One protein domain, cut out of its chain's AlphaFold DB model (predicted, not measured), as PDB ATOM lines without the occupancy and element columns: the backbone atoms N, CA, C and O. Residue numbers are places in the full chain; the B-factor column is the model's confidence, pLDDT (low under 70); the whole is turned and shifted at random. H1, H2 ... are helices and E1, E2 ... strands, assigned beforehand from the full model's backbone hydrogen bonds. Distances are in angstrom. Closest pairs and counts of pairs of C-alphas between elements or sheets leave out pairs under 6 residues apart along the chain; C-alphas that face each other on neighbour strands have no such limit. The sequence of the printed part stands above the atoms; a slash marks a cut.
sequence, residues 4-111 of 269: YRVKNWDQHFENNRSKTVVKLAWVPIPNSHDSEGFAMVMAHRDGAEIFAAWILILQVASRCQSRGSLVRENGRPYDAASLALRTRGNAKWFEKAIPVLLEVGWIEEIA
ATOM      1  N   TYR A   4      15.751  23.350  17.565       96.62
ATOM      2  CA  TYR A   4      15.671  21.894  17.523       96.62
ATOM      3  C   TYR A   4      14.320  21.405  18.043       96.62
ATOM      4  O   TYR A   4      13.662  22.074  18.847       96.62
ATOM      5  N   ARG A   5      13.918  20.213  17.612       97.00
ATOM      6  CA  ARG A   5      12.740  19.498  18.108       97.00
ATOM      7  C   ARG A   5      13.065  18.021  18.294       97.00
ATOM      8  O   ARG A   5      13.801  17.445  17.504       97.00
ATOM      9  N   VAL A   6      12.501  17.406  19.330       97.75
ATOM     10  CA  VAL A   6      12.517  15.953  19.525       97.75
ATOM     11  C   VAL A   6      11.581  15.301  18.512       97.75
ATOM     12  O   VAL A   6      10.394  15.633  18.450       97.75
ATOM     13  N   LYS A   7      12.111  14.372  17.718       96.31
ATOM     14  CA  LYS A   7      11.370  13.744  16.625       96.31
ATOM     15  C   LYS A   7      10.234  12.870  17.166       96.31
ATOM     16  O   LYS A   7      10.411  12.157  18.152       96.31
ATOM     17  N   ASN A   8       9.072  12.916  16.506       94.50
ATOM     18  CA  ASN A   8       7.894  12.097  16.830       94.50
ATOM     19  C   ASN A   8       7.488  12.154  18.320       94.50
ATOM     20  O   ASN A   8       7.146  11.134  18.926       94.50
ATOM     21  N   TRP A   9       7.549  13.349  18.926       95.25
ATOM     22  CA  TRP A   9       7.289  13.539  20.357       95.25
ATOM     23  C   TRP A   9       5.967  12.913  20.818       95.25
ATOM     24  O   TRP A   9       5.914  12.186  21.809       95.25
ATOM     25  N   ASP A  10       4.906  13.170  20.060       92.69
ATOM     26  CA  ASP A  10       3.538  12.743  20.335       92.69
ATOM     27  C   ASP A  10       3.334  11.222  20.245       92.69
ATOM     28  O   ASP A  10       2.325  10.712  20.744       92.69
ATOM     29  N   GLN A  11       4.265  10.510  19.604       91.44
ATOM     30  CA  GLN A  11       4.239   9.056  19.439       91.44
ATOM     31  C   GLN A  11       5.060   8.346  20.518       91.44
ATOM     32  O   GLN A  11       4.654   7.286  20.988       91.44
ATOM     33  N   HIS A  12       6.205   8.913  20.916       92.75
ATOM     34  CA  HIS A  12       7.163   8.232  21.799       92.75
ATOM     35  C   HIS A  12       7.142   8.715  23.251       92.75
ATOM     36  O   HIS A  12       7.417   7.930  24.158       92.75
ATOM     37  N   PHE A  13       6.816   9.987  23.487       94.94
ATOM     38  CA  PHE A  13       6.910  10.622  24.809       94.94
ATOM     39  C   PHE A  13       5.553  11.123  25.309       94.94
ATOM     40  O   PHE A  13       5.461  11.808  26.330       94.94
ATOM     41  N   GLU A  14       4.474  10.742  24.623       92.94
ATOM     42  CA  GLU A  14       3.110  11.036  25.023       92.94
ATOM     43  C   GLU A  14       2.182   9.836  24.901       92.94
ATOM     44  O   GLU A  14       2.388   8.896  24.147       92.94
ATOM     45  N   ASN A  15       1.108   9.903  25.668       89.50
ATOM     46  CA  ASN A  15       0.032   8.939  25.718       89.50
ATOM     47  C   ASN A  15      -1.297   9.702  25.792       89.50
ATOM     48  O   ASN A  15      -1.330  10.923  25.965       89.50
ATOM     49  N   ASN A  16      -2.420   8.988  25.711       88.69
ATOM     50  CA  ASN A  16      -3.741   9.626  25.681       88.69
ATOM     51  C   ASN A  16      -4.000  10.563  26.870       88.69
ATOM     52  O   ASN A  16      -4.694  11.557  26.710       88.69
ATOM     53  N   ARG A  17      -3.427  10.284  28.048       87.44
ATOM     54  CA  ARG A  17      -3.605  11.134  29.235       87.44
ATOM     55  C   ARG A  17      -2.667  12.338  29.241       87.44
ATOM     56  O   ARG A  17      -3.055  13.421  29.661       87.44
ATOM     57  N   SER A  18      -1.418  12.168  28.822       89.31
ATOM     58  CA  SER A  18      -0.442  13.253  28.792       89.31
ATOM     59  C   SER A  18      -0.868  14.300  27.762       89.31
ATOM     60  O   SER A  18      -0.739  15.492  28.017       89.31
ATOM     61  N   LYS A  19      -1.495  13.883  26.656       88.69
ATOM     62  CA  LYS A  19      -2.068  14.784  25.646       88.69
ATOM     63  C   LYS A  19      -3.175  15.693  26.197       88.69
ATOM     64  O   LYS A  19      -3.280  16.831  25.754       88.69
ATOM     65  N   THR A  20      -3.939  15.259  27.205       88.75
ATOM     66  CA  THR A  20      -5.045  16.057  27.774       88.75
ATOM     67  C   THR A  20      -4.611  17.087  28.817       88.75
ATOM     68  O   THR A  20      -5.432  17.895  29.239       88.75
ATOM     69  N   VAL A  21      -3.358  17.061  29.288       87.62
ATOM     70  CA  VAL A  21      -2.872  17.997  30.316       87.62
ATOM     71  C   VAL A  21      -1.955  19.057  29.720       87.62
ATOM     72  O   VAL A  21      -1.153  18.771  28.838       87.62
ATOM     73  N   VAL A  22      -2.050  20.287  30.232       84.00
ATOM     74  CA  VAL A  22      -1.211  21.415  29.787       84.00
ATOM     75  C   VAL A  22       0.197  21.332  30.381       84.00
ATOM     76  O   VAL A  22       1.179  21.599  29.697       84.00
ATOM     77  N   LYS A  23       0.309  20.951  31.659       84.00
ATOM     78  CA  LYS A  23       1.589  20.831  32.370       84.00
ATOM     79  C   LYS A  23       1.899  19.368  32.653       84.00
ATOM     80  O   LYS A  23       1.155  18.706  33.377       84.00
ATOM     81  N   LEU A  24       3.021  18.886  32.126       86.38
ATOM     82  CA  LEU A  24       3.537  17.554  32.419       86.38
ATOM     83  C   LEU A  24       4.419  17.593  33.668       86.38
ATOM     84  O   LEU A  24       5.456  18.249  33.694       86.38
ATOM     85  N   ALA A  25       3.991  16.882  34.713       88.06
ATOM     86  CA  ALA A  25       4.798  16.677  35.919       88.06
ATOM     87  C   ALA A  25       5.856  15.574  35.735       88.06
ATOM     88  O   ALA A  25       6.831  15.521  36.476       88.06
ATOM     89  N   TRP A  26       5.649  14.688  34.762       89.06
ATOM     90  CA  TRP A  26       6.543  13.595  34.403       89.06
ATOM     91  C   TRP A  26       6.445  13.345  32.896       89.06
ATOM     92  O   TRP A  26       5.395  13.586  32.294       89.06
ATOM     93  N   VAL A  27       7.535  12.861  32.302       92.75
ATOM     94  CA  VAL A  27       7.608  12.470  30.891       92.75
ATOM     95  C   VAL A  27       7.848  10.956  30.817       92.75
ATOM     96  O   VAL A  27       8.758  10.471  31.494       92.75
ATOM     97  N   PRO A  28       7.028  10.179  30.082       90.94
ATOM     98  CA  PRO A  28       7.331   8.776  29.824       90.94
ATOM     99  C   PRO A  28       8.586   8.684  28.957       90.94
ATOM    100  O   PRO A  28       8.707   9.410  27.977       90.94
ATOM    101  N   ILE A  29       9.498   7.779  29.301       92.56
ATOM    102  CA  ILE A  29      10.691   7.494  28.502       92.56
ATOM    103  C   ILE A  29      10.610   6.022  28.079       92.56
ATOM    104  O   ILE A  29      10.477   5.167  28.960       92.56
ATOM    105  N   PRO A  30      10.652   5.710  26.771       88.88
ATOM    106  CA  PRO A  30      10.678   4.331  26.291       88.88
ATOM    107  C   PRO A  30      11.882   3.559  26.838       88.88
ATOM    108  O   PRO A  30      12.975   4.104  26.969       88.88
ATOM    109  N   ASN A  31      11.699   2.268  27.101       89.50
ATOM    110  CA  ASN A  31      12.749   1.352  27.560       89.50
ATOM    111  C   ASN A  31      13.462   0.621  26.400       89.50
ATOM    112  O   ASN A  31      13.986  -0.475  26.594       89.50
ATOM    113  N   SER A  32      13.467   1.211  25.200       84.56
ATOM    114  CA  SER A  32      14.006   0.633  23.957       84.56
ATOM    115  C   SER A  32      15.534   0.733  23.874       84.56
ATOM    116  O   SER A  32      16.100   1.442  23.035       84.56
ATOM    117  N   HIS A  33      16.207   0.024  24.778       90.25
ATOM    118  CA  HIS A  33      17.669  -0.094  24.823       90.25
ATOM    119  C   HIS A  33      18.243  -1.033  23.749       90.25
ATOM    120  O   HIS A  33      19.453  -1.163  23.618       90.25
ATOM    121  N   ASP A  34      17.377  -1.685  22.983       91.81
ATOM    122  CA  ASP A  34      17.682  -2.543  21.839       91.81
ATOM    123  C   ASP A  34      17.708  -1.781  20.501       91.81
ATOM    124  O   ASP A  34      18.043  -2.355  19.468       91.81
ATOM    125  N   SER A  35      17.365  -0.488  20.504       91.88
ATOM    126  CA  SER A  35      17.355   0.328  19.288       91.88
ATOM    127  C   SER A  35      18.765   0.642  18.773       91.88
ATOM    128  O   SER A  35      19.687   0.905  19.548       91.88
ATOM    129  N   GLU A  36      18.912   0.699  17.446       94.12
ATOM    130  CA  GLU A  36      20.167   1.075  16.779       94.12
ATOM    131  C   GLU A  36      20.678   2.441  17.257       94.12
ATOM    132  O   GLU A  36      21.840   2.570  17.633       94.12
ATOM    133  N   GLY A  37      19.794   3.440  17.358       94.75
ATOM    134  CA  GLY A  37      20.164   4.766  17.858       94.75
ATOM    135  C   GLY A  37      20.705   4.741  19.292       94.75
ATOM    136  O   GLY A  37      21.668   5.443  19.596       94.75
ATOM    137  N   PHE A  38      20.150   3.896  20.172       96.50
ATOM    138  CA  PHE A  38      20.671   3.751  21.532       96.50
ATOM    139  C   PHE A  38      22.052   3.088  21.522       96.50
ATOM    140  O   PHE A  38      22.963   3.570  22.196       96.50
ATOM    141  N   ALA A  39      22.231   2.031  20.725       96.75
ATOM    142  CA  ALA A  39      23.523   1.373  20.564       96.75
ATOM    143  C   ALA A  39      24.596   2.342  20.034       96.75
ATOM    144  O   ALA A  39      25.695   2.386  20.583       96.75
ATOM    145  N   MET A  40      24.265   3.173  19.039       96.25
ATOM    146  CA  MET A  40      25.166   4.196  18.492       96.25
ATOM    147  C   MET A  40      25.572   5.239  19.540       96.25
ATOM    148  O   MET A  40      26.755   5.546  19.674       96.25
ATOM    149  N   VAL A  41      24.615   5.748  20.327       97.50
ATOM    150  CA  VAL A  41      24.904   6.695  21.419       97.50
ATOM    151  C   VAL A  41      25.842   6.068  22.450       97.50
ATOM    152  O   VAL A  41      26.823   6.694  22.849       97.50
ATOM    153  N   MET A  42      25.570   4.831  22.868       97.62
ATOM    154  CA  MET A  42      26.358   4.160  23.904       97.62
ATOM    155  C   MET A  42      27.732   3.688  23.417       97.62
ATOM    156  O   MET A  42      28.640   3.552  24.234       97.62
ATOM    157  N   ALA A  43      27.908   3.470  22.112       96.88
ATOM    158  CA  ALA A  43      29.202   3.159  21.508       96.88
ATOM    159  C   ALA A  43      30.136   4.381  21.424       96.88
ATOM    160  O   ALA A  43      31.349   4.223  21.273       96.88
ATOM    161  N   HIS A  44      29.600   5.604  21.527       97.50
ATOM    162  CA  HIS A  44      30.409   6.816  21.549       97.50
ATOM    163  C   HIS A  44      31.302   6.858  22.801       97.50
ATOM    164  O   HIS A  44      30.881   6.486  23.896       97.50
ATOM    165  N   ARG A  45      32.528   7.390  22.670       97.62
ATOM    166  CA  ARG A  45      33.499   7.510  23.780       97.62
ATOM    167  C   ARG A  45      32.906   8.177  25.028       97.62
ATOM    168  O   ARG A  45      33.229   7.798  26.144       97.62
ATOM    169  N   ASP A  46      32.057   9.174  24.802       97.88
ATOM    170  CA  ASP A  46      31.355   9.953  25.829       97.88
ATOM    171  C   ASP A  46      29.853   9.585  25.907       97.88
ATOM    172  O   ASP A  46      28.988  10.447  26.083       97.88
ATOM    173  N   GLY A  47      29.510   8.317  25.653       97.88
ATOM    174  CA  GLY A  47      28.123   7.862  25.513       97.88
ATOM    175  C   GLY A  47      27.272   8.082  26.766       97.88
ATOM    176  O   GLY A  47      26.105   8.460  26.662       97.88
ATOM    177  N   ALA A  48      27.860   7.940  27.958       97.88
ATOM    178  CA  ALA A  48      27.167   8.189  29.222       97.88
ATOM    179  C   ALA A  48      26.754   9.664  29.372       97.88
ATOM    180  O   ALA A  48      25.628   9.958  29.771       97.88
ATOM    181  N   GLU A  49      27.635  10.600  29.014       98.12
ATOM    182  CA  GLU A  49      27.370  12.038  29.038       98.12
ATOM    183  C   GLU A  49      26.330  12.444  27.998       98.12
ATOM    184  O   GLU A  49      25.447  13.256  28.286       98.12
ATOM    185  N   ILE A  50      26.411  11.864  26.797       98.50
ATOM    186  CA  ILE A  50      25.440  12.109  25.727       98.50
ATOM    187  C   ILE A  50      24.057  11.618  26.153       98.50
ATOM    188  O   ILE A  50      23.076  12.353  26.029       98.50
ATOM    189  N   PHE A  51      23.972  10.410  26.712       97.75
ATOM    190  CA  PHE A  51      22.711   9.867  27.200       97.75
ATOM    191  C   PHE A  51      22.163  10.673  28.389       97.75
ATOM    192  O   PHE A  51      20.968  10.957  28.446       97.75
ATOM    193  N   ALA A  52      23.021  11.139  29.303       98.06
ATOM    194  CA  ALA A  52      22.604  12.039  30.378       98.06
ATOM    195  C   ALA A  52      22.019  13.354  29.830       98.06
ATOM    196  O   ALA A  52      20.943  13.779  30.260       98.06
ATOM    197  N   ALA A  53      22.676  13.978  28.845       98.38
ATOM    198  CA  ALA A  53      22.148  15.163  28.169       98.38
ATOM    199  C   ALA A  53      20.818  14.884  27.460       98.38
ATOM    200  O   ALA A  53      19.920  15.719  27.530       98.38
ATOM    201  N   TRP A  54      20.658  13.716  26.834       98.00
ATOM    202  CA  TRP A  54      19.405  13.309  26.200       98.00
ATOM    203  C   TRP A  54      18.229  13.287  27.186       98.00
ATOM    204  O   TRP A  54      17.187  13.889  26.921       98.00
ATOM    205  N   ILE A  55      18.407  12.680  28.362       97.94
ATOM    206  CA  ILE A  55      17.365  12.652  29.400       97.94
ATOM    207  C   ILE A  55      16.999  14.071  29.855       97.94
ATOM    208  O   ILE A  55      15.819  14.399  30.004       97.94
ATOM    209  N   LEU A  56      17.994  14.943  30.034       98.19
ATOM    210  CA  LEU A  56      17.767  16.339  30.410       98.19
ATOM    211  C   LEU A  56      17.063  17.136  29.297       98.19
ATOM    212  O   LEU A  56      16.174  17.940  29.589       98.19
ATOM    213  N   ILE A  57      17.404  16.885  28.032       98.12
ATOM    214  CA  ILE A  57      16.735  17.457  26.857       98.12
ATOM    215  C   ILE A  57      15.253  17.073  26.845       98.12
ATOM    216  O   ILE A  57      14.408  17.960  26.723       98.12
ATOM    217  N   LEU A  58      14.918  15.792  27.045       97.75
ATOM    218  CA  LEU A  58      13.527  15.325  27.102       97.75
ATOM    219  C   LEU A  58      12.731  16.031  28.208       97.75
ATOM    220  O   LEU A  58      11.597  16.463  27.992       97.75
ATOM    221  N   GLN A  59      13.329  16.206  29.388       96.69
ATOM    222  CA  GLN A  59      12.686  16.913  30.496       96.69
ATOM    223  C   GLN A  59      12.440  18.393  30.179       96.69
ATOM    224  O   GLN A  59      11.377  18.917  30.520       96.69
ATOM    225  N   VAL A  60      13.377  19.077  29.514       96.62
ATOM    226  CA  VAL A  60      13.176  20.465  29.067       96.62
ATOM    227  C   VAL A  60      12.077  20.532  28.006       96.62
ATOM    228  O   VAL A  60      11.126  21.293  28.181       96.62
ATOM    229  N   ALA A  61      12.158  19.690  26.973       96.62
ATOM    230  CA  ALA A  61      11.208  19.644  25.865       96.62
ATOM    231  C   ALA A  61       9.772  19.325  26.324       96.62
ATOM    232  O   ALA A  61       8.808  19.842  25.757       96.62
ATOM    233  N   SER A  62       9.615  18.540  27.399       95.31
ATOM    234  CA  SER A  62       8.305  18.230  27.997       95.31
ATOM    235  C   SER A  62       7.579  19.445  28.583       95.31
ATOM    236  O   SER A  62       6.362  19.410  28.768       95.31
ATOM    237  N   ARG A  63       8.321  20.517  28.889       92.12
ATOM    238  CA  ARG A  63       7.806  21.742  29.517       92.12
ATOM    239  C   ARG A  63       7.803  22.950  28.585       92.12
ATOM    240  O   ARG A  63       7.443  24.035  29.033       92.12
ATOM    241  N   CYS A  64       8.221  22.787  27.332       91.69
ATOM    242  CA  CYS A  64       8.104  23.827  26.318       91.69
ATOM    243  C   CYS A  64       6.643  23.992  25.878       91.69
ATOM    244  O   CYS A  64       5.878  23.028  25.873       91.69
ATOM    245  N   GLN A  65       6.264  25.220  25.497       85.62
ATOM    246  CA  GLN A  65       4.891  25.568  25.107       85.62
ATOM    247  C   GLN A  65       4.389  24.672  23.967       85.62
ATOM    248  O   GLN A  65       3.309  24.089  24.046       85.62
ATOM    249  N   SER A  66       5.212  24.525  22.927       89.88
ATOM    250  CA  SER A  66       5.084  23.436  21.968       89.88
ATOM    251  C   SER A  66       5.894  22.254  22.499       89.88
ATOM    252  O   SER A  66       7.128  22.285  22.517       89.88
ATOM    253  N   ARG A  67       5.203  21.236  23.018       92.69
ATOM    254  CA  ARG A  67       5.858  20.067  23.611       92.69
ATOM    255  C   ARG A  67       6.730  19.348  22.585       92.69
ATOM    256  O   ARG A  67       6.370  19.234  21.417       92.69
ATOM    257  N   GLY A  68       7.908  18.918  23.027       94.31
ATOM    258  CA  GLY A  68       8.929  18.341  22.153       94.31
ATOM    259  C   GLY A  68       9.802  19.376  21.440       94.31
ATOM    260  O   GLY A  68      10.883  19.024  20.979       94.31
ATOM    261  N   SER A  69       9.400  20.648  21.374       94.94
ATOM    262  CA  SER A  69      10.259  21.708  20.833       94.94
ATOM    263  C   SER A  69      11.302  22.152  21.859       94.94
ATOM    264  O   SER A  69      11.060  22.129  23.064       94.94
ATOM    265  N   LEU A  70      12.457  22.600  21.376       95.81
ATOM    266  CA  LEU A  70      13.508  23.219  22.181       95.81
ATOM    267  C   LEU A  70      13.548  24.726  21.917       95.81
ATOM    268  O   LEU A  70      14.591  25.308  21.616       95.81
ATOM    269  N   VAL A  71      12.388  25.367  22.060       94.75
ATOM    270  CA  VAL A  71      12.208  26.820  21.958       94.75
ATOM    271  C   VAL A  71      11.634  27.344  23.273       94.75
ATOM    272  O   VAL A  71      10.778  26.715  23.897       94.75
ATOM    273  N   ARG A  72      12.152  28.481  23.736       91.75
ATOM    274  CA  ARG A  72      11.693  29.153  24.955       91.75
ATOM    275  C   ARG A  72      10.387  29.903  24.710       91.75
ATOM    276  O   ARG A  72      10.026  30.199  23.578       91.75
ATOM    277  N   GLU A  73       9.739  30.319  25.793       88.75
ATOM    278  CA  GLU A  73       8.528  31.154  25.744       88.75
ATOM    279  C   GLU A  73       8.738  32.475  24.982       88.75
ATOM    280  O   GLU A  73       7.826  32.956  24.324       88.75
ATOM    281  N   ASN A  74       9.953  33.033  25.002       88.88
ATOM    282  CA  ASN A  74      10.305  34.255  24.268       88.88
ATOM    283  C   ASN A  74      10.726  34.012  22.804       88.88
ATOM    284  O   ASN A  74      11.365  34.876  22.205       88.88
ATOM    285  N   GLY A  75      10.480  32.817  22.261       88.75
ATOM    286  CA  GLY A  75      10.841  32.443  20.893       88.75
ATOM    287  C   GLY A  75      12.331  32.163  20.667       88.75
ATOM    288  O   GLY A  75      12.709  31.718  19.586       88.75
ATOM    289  N   ARG A  76      13.206  32.372  21.662       92.19
ATOM    290  CA  ARG A  76      14.633  32.055  21.510       92.19
ATOM    291  C   ARG A  76      14.861  30.541  21.594       92.19
ATOM    292  O   ARG A  76      14.366  29.917  22.537       92.19
ATOM    293  N   PRO A  77      15.653  29.950  20.688       95.50
ATOM    294  CA  PRO A  77      16.021  28.543  20.784       95.50
ATOM    295  C   PRO A  77      16.823  28.224  22.050       95.50
ATOM    296  O   PRO A  77      17.524  29.076  22.608       95.50
ATOM    297  N   TYR A  78      16.727  26.980  22.508       95.94
ATOM    298  CA  TYR A  78      17.673  26.426  23.464       95.94
ATOM    299  C   TYR A  78      18.957  25.998  22.745       95.94
ATOM    300  O   TYR A  78      18.932  25.275  21.755       95.94
ATOM    301  N   ASP A  79      20.081  26.441  23.292       95.50
ATOM    302  CA  ASP A  79      21.437  26.017  22.955       95.50
ATOM    303  C   ASP A  79      22.053  25.234  24.129       95.50
ATOM    304  O   ASP A  79      21.447  25.100  25.197       95.50
ATOM    305  N   ALA A  80      23.272  24.722  23.957       96.69
ATOM    306  CA  ALA A  80      23.951  23.944  24.992       96.69
ATOM    307  C   ALA A  80      24.112  24.709  26.318       96.69
ATOM    308  O   ALA A  80      23.830  24.166  27.390       96.69
ATOM    309  N   ALA A  81      24.504  25.986  26.257       96.62
ATOM    310  CA  ALA A  81      24.707  26.821  27.438       96.62
ATOM    311  C   ALA A  81      23.400  27.045  28.215       96.62
ATOM    312  O   ALA A  81      23.360  26.969  29.445       96.62
ATOM    313  N   SER A  82      22.300  27.284  27.509       96.62
ATOM    314  CA  SER A  82      21.003  27.506  28.140       96.62
ATOM    315  C   SER A  82      20.314  26.239  28.617       96.62
ATOM    316  O   SER A  82      19.616  26.293  29.632       96.62
ATOM    317  N   LEU A  83      20.534  25.100  27.955       97.50
ATOM    318  CA  LEU A  83      20.130  23.793  28.471       97.50
ATOM    319  C   LEU A  83      20.870  23.469  29.766       97.50
ATOM    320  O   LEU A  83      20.231  23.098  30.752       97.50
ATOM    321  N   ALA A  84      22.185  23.692  29.805       97.88
ATOM    322  CA  ALA A  84      22.989  23.538  31.011       97.88
ATOM    323  C   ALA A  84      22.475  24.410  32.156       97.88
ATOM    324  O   ALA A  84      22.184  23.899  33.235       97.88
ATOM    325  N   LEU A  85      22.240  25.701  31.906       97.56
ATOM    326  CA  LEU A  85      21.693  26.605  32.919       97.56
ATOM    327  C   LEU A  85      20.316  26.146  33.426       97.56
ATOM    328  O   LEU A  85      20.041  26.188  34.626       97.56
ATOM    329  N   ARG A  86      19.439  25.686  32.525       96.00
ATOM    330  CA  ARG A  86      18.075  25.259  32.870       96.00
ATOM    331  C   ARG A  86      18.044  23.969  33.685       96.00
ATOM    332  O   ARG A  86      17.152  23.808  34.516       96.00
ATOM    333  N   THR A  87      18.973  23.061  33.417       96.81
ATOM    334  CA  THR A  87      18.990  21.697  33.968       96.81
ATOM    335  C   THR A  87      20.011  21.519  35.085       96.81
ATOM    336  O   THR A  87      19.972  20.509  35.779       96.81
ATOM    337  N   ARG A  88      20.904  22.502  35.277       97.62
ATOM    338  CA  ARG A  88      22.112  22.408  36.115       97.62
ATOM    339  C   ARG A  88      23.074  21.306  35.649       97.62
ATOM    340  O   ARG A  88      23.917  20.857  36.419       97.62
ATOM    341  N   GLY A  89      22.933  20.867  34.397       94.44
ATOM    342  CA  GLY A  89      23.844  19.934  33.744       94.44
ATOM    343  C   GLY A  89      25.103  20.629  33.227       94.44
ATOM    344  O   GLY A  89      25.192  21.856  33.182       94.44
ATOM    345  N   ASN A  90      26.084  19.838  32.799       97.38
ATOM    346  CA  ASN A  90      27.313  20.360  32.211       97.38
ATOM    347  C   ASN A  90      27.080  20.772  30.745       97.38
ATOM    348  O   ASN A  90      26.603  19.965  29.949       97.38
ATOM    349  N   ALA A  91      27.460  21.998  30.367       97.38
ATOM    350  CA  ALA A  91      27.340  22.498  28.990       97.38
ATOM    351  C   ALA A  91      28.018  21.583  27.960       97.38
ATOM    352  O   ALA A  91      27.435  21.311  26.910       97.38
ATOM    353  N   LYS A  92      29.171  21.002  28.317       97.94
ATOM    354  CA  LYS A  92      29.913  20.078  27.449       97.94
ATOM    355  C   LYS A  92      29.123  18.819  27.100       97.94
ATOM    356  O   LYS A  92      29.375  18.222  26.060       97.94
ATOM    357  N   TRP A  93      28.185  18.389  27.949       98.19
ATOM    358  CA  TRP A  93      27.340  17.235  27.635       98.19
ATOM    359  C   TRP A  93      26.408  17.555  26.467       98.19
ATOM    360  O   TRP A  93      26.318  16.774  25.531       98.19
ATOM    361  N   PHE A  94      25.775  18.731  26.476       98.19
ATOM    362  CA  PHE A  94      24.871  19.159  25.406       98.19
ATOM    363  C   PHE A  94      25.616  19.484  24.107       98.19
ATOM    364  O   PHE A  94      25.129  19.139  23.035       98.19
ATOM    365  N   GLU A  95      26.803  20.096  24.198       97.69
ATOM    366  CA  GLU A  95      27.676  20.355  23.038       97.69
ATOM    367  C   GLU A  95      28.029  19.065  22.290       97.69
ATOM    368  O   GLU A  95      28.004  19.041  21.064       97.69
ATOM    369  N   LYS A  96      28.306  17.983  23.030       97.81
ATOM    370  CA  LYS A  96      28.560  16.652  22.464       97.81
ATOM    371  C   LYS A  96      27.280  15.958  22.006       97.81
ATOM    372  O   LYS A  96      27.277  15.297  20.976       97.81
ATOM    373  N   ALA A  97      26.196  16.090  22.770       98.25
ATOM    374  CA  ALA A  97      24.975  15.336  22.526       98.25
ATOM    375  C   ALA A  97      24.213  15.812  21.292       98.25
ATOM    376  O   ALA A  97      23.792  14.981  20.503       98.25
ATOM    377  N   ILE A  98      24.037  17.122  21.096       97.81
ATOM    378  CA  ILE A  98      23.234  17.660  19.985       97.81
ATOM    379  C   ILE A  98      23.651  17.098  18.609       97.81
ATOM    380  O   ILE A  98      22.767  16.597  17.916       97.81
ATOM    381  N   PRO A  99      24.937  17.117  18.194       97.75
ATOM    382  CA  PRO A  99      25.326  16.564  16.894       97.75
ATOM    383  C   PRO A  99      25.068  15.056  16.792       97.75
ATOM    384  O   PRO A  99      24.521  14.608  15.789       97.75
ATOM    385  N   VAL A 100      25.367  14.284  17.843       98.12
ATOM    386  CA  VAL A 100      25.123  12.831  17.860       98.12
ATOM    387  C   VAL A 100      23.625  12.524  17.791       98.12
ATOM    388  O   VAL A 100      23.207  11.635  17.060       98.12
ATOM    389  N   LEU A 101      22.794  13.286  18.504       98.06
ATOM    390  CA  LEU A 101      21.337  13.131  18.513       98.06
ATOM    391  C   LEU A 101      20.690  13.483  17.165       98.06
ATOM    392  O   LEU A 101      19.653  12.907  16.828       98.06
ATOM    393  N   LEU A 102      21.281  14.414  16.406       97.62
ATOM    394  CA  LEU A 102      20.893  14.701  15.021       97.62
ATOM    395  C   LEU A 102      21.274  13.543  14.094       97.62
ATOM    396  O   LEU A 102      20.456  13.130  13.276       97.62
ATOM    397  N   GLU A 103      22.484  13.001  14.247       96.81
ATOM    398  CA  GLU A 103      22.988  11.879  13.447       96.81
ATOM    399  C   GLU A 103      22.135  10.616  13.626       96.81
ATOM    400  O   GLU A 103      21.709  10.020  12.639       96.81
ATOM    401  N   VAL A 104      21.789  10.253  14.869       96.44
ATOM    402  CA  VAL A 104      20.884   9.116  15.144       96.44
ATOM    403  C   VAL A 104      19.407   9.436  14.867       96.44
ATOM    404  O   VAL A 104      18.545   8.564  14.982       96.44
ATOM    405  N   GLY A 105      19.082  10.689  14.534       96.44
ATOM    406  CA  GLY A 105      17.731  11.123  14.181       96.44
ATOM    407  C   GLY A 105      16.739  11.184  15.347       96.44
ATOM    408  O   GLY A 105      15.532  11.075  15.126       96.44
ATOM    409  N   TRP A 106      17.217  11.345  16.585       97.31
ATOM    410  CA  TRP A 106      16.368  11.524  17.775       97.31
ATOM    411  C   TRP A 106      15.869  12.964  17.923       97.31
ATOM    412  O   TRP A 106      14.789  13.204  18.474       97.31
ATOM    413  N   ILE A 107      16.629  13.923  17.397       98.06
ATOM    414  CA  ILE A 107      16.213  15.319  17.251       98.06
ATOM    415  C   ILE A 107      16.369  15.768  15.797       98.06
ATOM    416  O   ILE A 107      17.096  15.157  15.020       98.06
ATOM    417  N   GLU A 108      15.691  16.851  15.438       96.94
ATOM    418  CA  GLU A 108      15.761  17.476  14.118       96.94
ATOM    419  C   GLU A 108      15.868  18.999  14.234       96.94
ATOM    420  O   GLU A 108      15.416  19.597  15.217       96.94
ATOM    421  N   GLU A 109      16.474  19.631  13.230       95.50
ATOM    422  CA  GLU A 109      16.516  21.088  13.102       95.50
ATOM    423  C   GLU A 109      15.175  21.612  12.574       95.50
ATOM    424  O   GLU A 109      14.625  21.083  11.610       95.50
ATOM    425  N   ILE A 110      14.661  22.676  13.187       91.62
ATOM    426  CA  ILE A 110      13.479  23.400  12.710       91.62
ATOM    427  C   ILE A 110      13.889  24.798  12.247       91.62
ATOM    428  O   ILE A 110      14.760  25.437  12.850       91.62
ATOM    429  N   ALA A 111      13.258  25.274  11.170       79.94
ATOM    430  CA  ALA A 111      13.441  26.639  10.696       79.94
ATOM    431  C   ALA A 111      13.042  27.609  11.814       79.94
ATOM    432  O   ALA A 111      11.932  27.560  12.345       79.94
TER     433      ALA A 111
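AT A GLANCE: This is residues 4 to 111 of the 269 residues of an uncharacterized protein of Chthoniobacter flavus Ellin428 (UniProt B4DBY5). A core of crossed helices, H4, H5 and H6, has a small ribbon of two strands, E1 and E2, beside the later parts of H4 and H6. H4 and H6 cross nearly at right angles, H5 packs on both, H3 makes a corner with H4, and the short H1 and H2 lie away from the core, on the other side of the long loop 20 to 35 from H3. The printed part has 108 residues with six named helices and two named strands, in the order E1 H1 H2 H3 H4 H5 H6 E2; the sheet, E1 - E2, is antiparallel and the class is mostly helix. The whole is compact, with a radius of gyration of the C-alphas of 13.3 A and spans of 39 by 30 by 26 A.

HOW THE PARTS SIT: E1, residues 4 to 6, and E2, residues 107 to 110, are antiparallel neighbours at 140 degrees, with N 5 to O 108 and N 108 to O 5 each 2.9 A and within hydrogen-bond range. The closest C-alphas of E2 and H6, residues 91 to 103, are those of Leu 101 and Ile 107, 5.7 A apart. H4, residues 47 to 61, is the hub; the closest C-alphas of E1 and H4 are those of Val 6 and Ala 61, 7.5 A apart. With residues 49 to 54 alone H4 touches H6, about perpendicular at 88 degrees, closest at the C-alphas of Ile 50 and Ala 97, 4.6 A. H5, residues 80 to 87, touches H6, closest at the C-alphas of Ala 80 and Phe 94, 4.9 A. H5 also touches H4, closest at the C-alphas of Leu 56 and Thr 87, 6.5 A. H3, residues 36 to 43, and H4 touch only at the corner, at Val 41 and Gly 47, whose C-alphas are 5.3 A apart. H1, residues 9 to 12, and H2, residues 16 to 19, are close but not clearly touching, with the C-alphas of Asp 10 and Lys 19 closest at 8.0 A; H2 and H4 are apart. In H3, H4 and H5 every O i to N i+4 pair is within hydrogen-bond range, in H6 7 of 9; H1 and H2 are too short for such a pair.

IN THESE COORDINATES: E1 begins at C-alpha 4 (15.671, 21.894, 17.523). H4 measures 20.6 A from first to last C-alpha and begins at C-alpha 47 (28.123, 7.862, 25.513); H6 measures 19.3 A, H5 10.5 A and H3 10.4 A. E2, 9.7 A long, ends at C-alpha 110 (13.479, 23.400, 12.710).

THE WHOLE: The C-alphas of Thr 20 and Arg 45 are the two farthest apart, 39.7 A. The printed part has no cut. The links H2 to H3, 16 residues, and H4 to H5, 18 residues, are long. The mean pLDDT of the printed part is 94.4, and no printed residue is under 70.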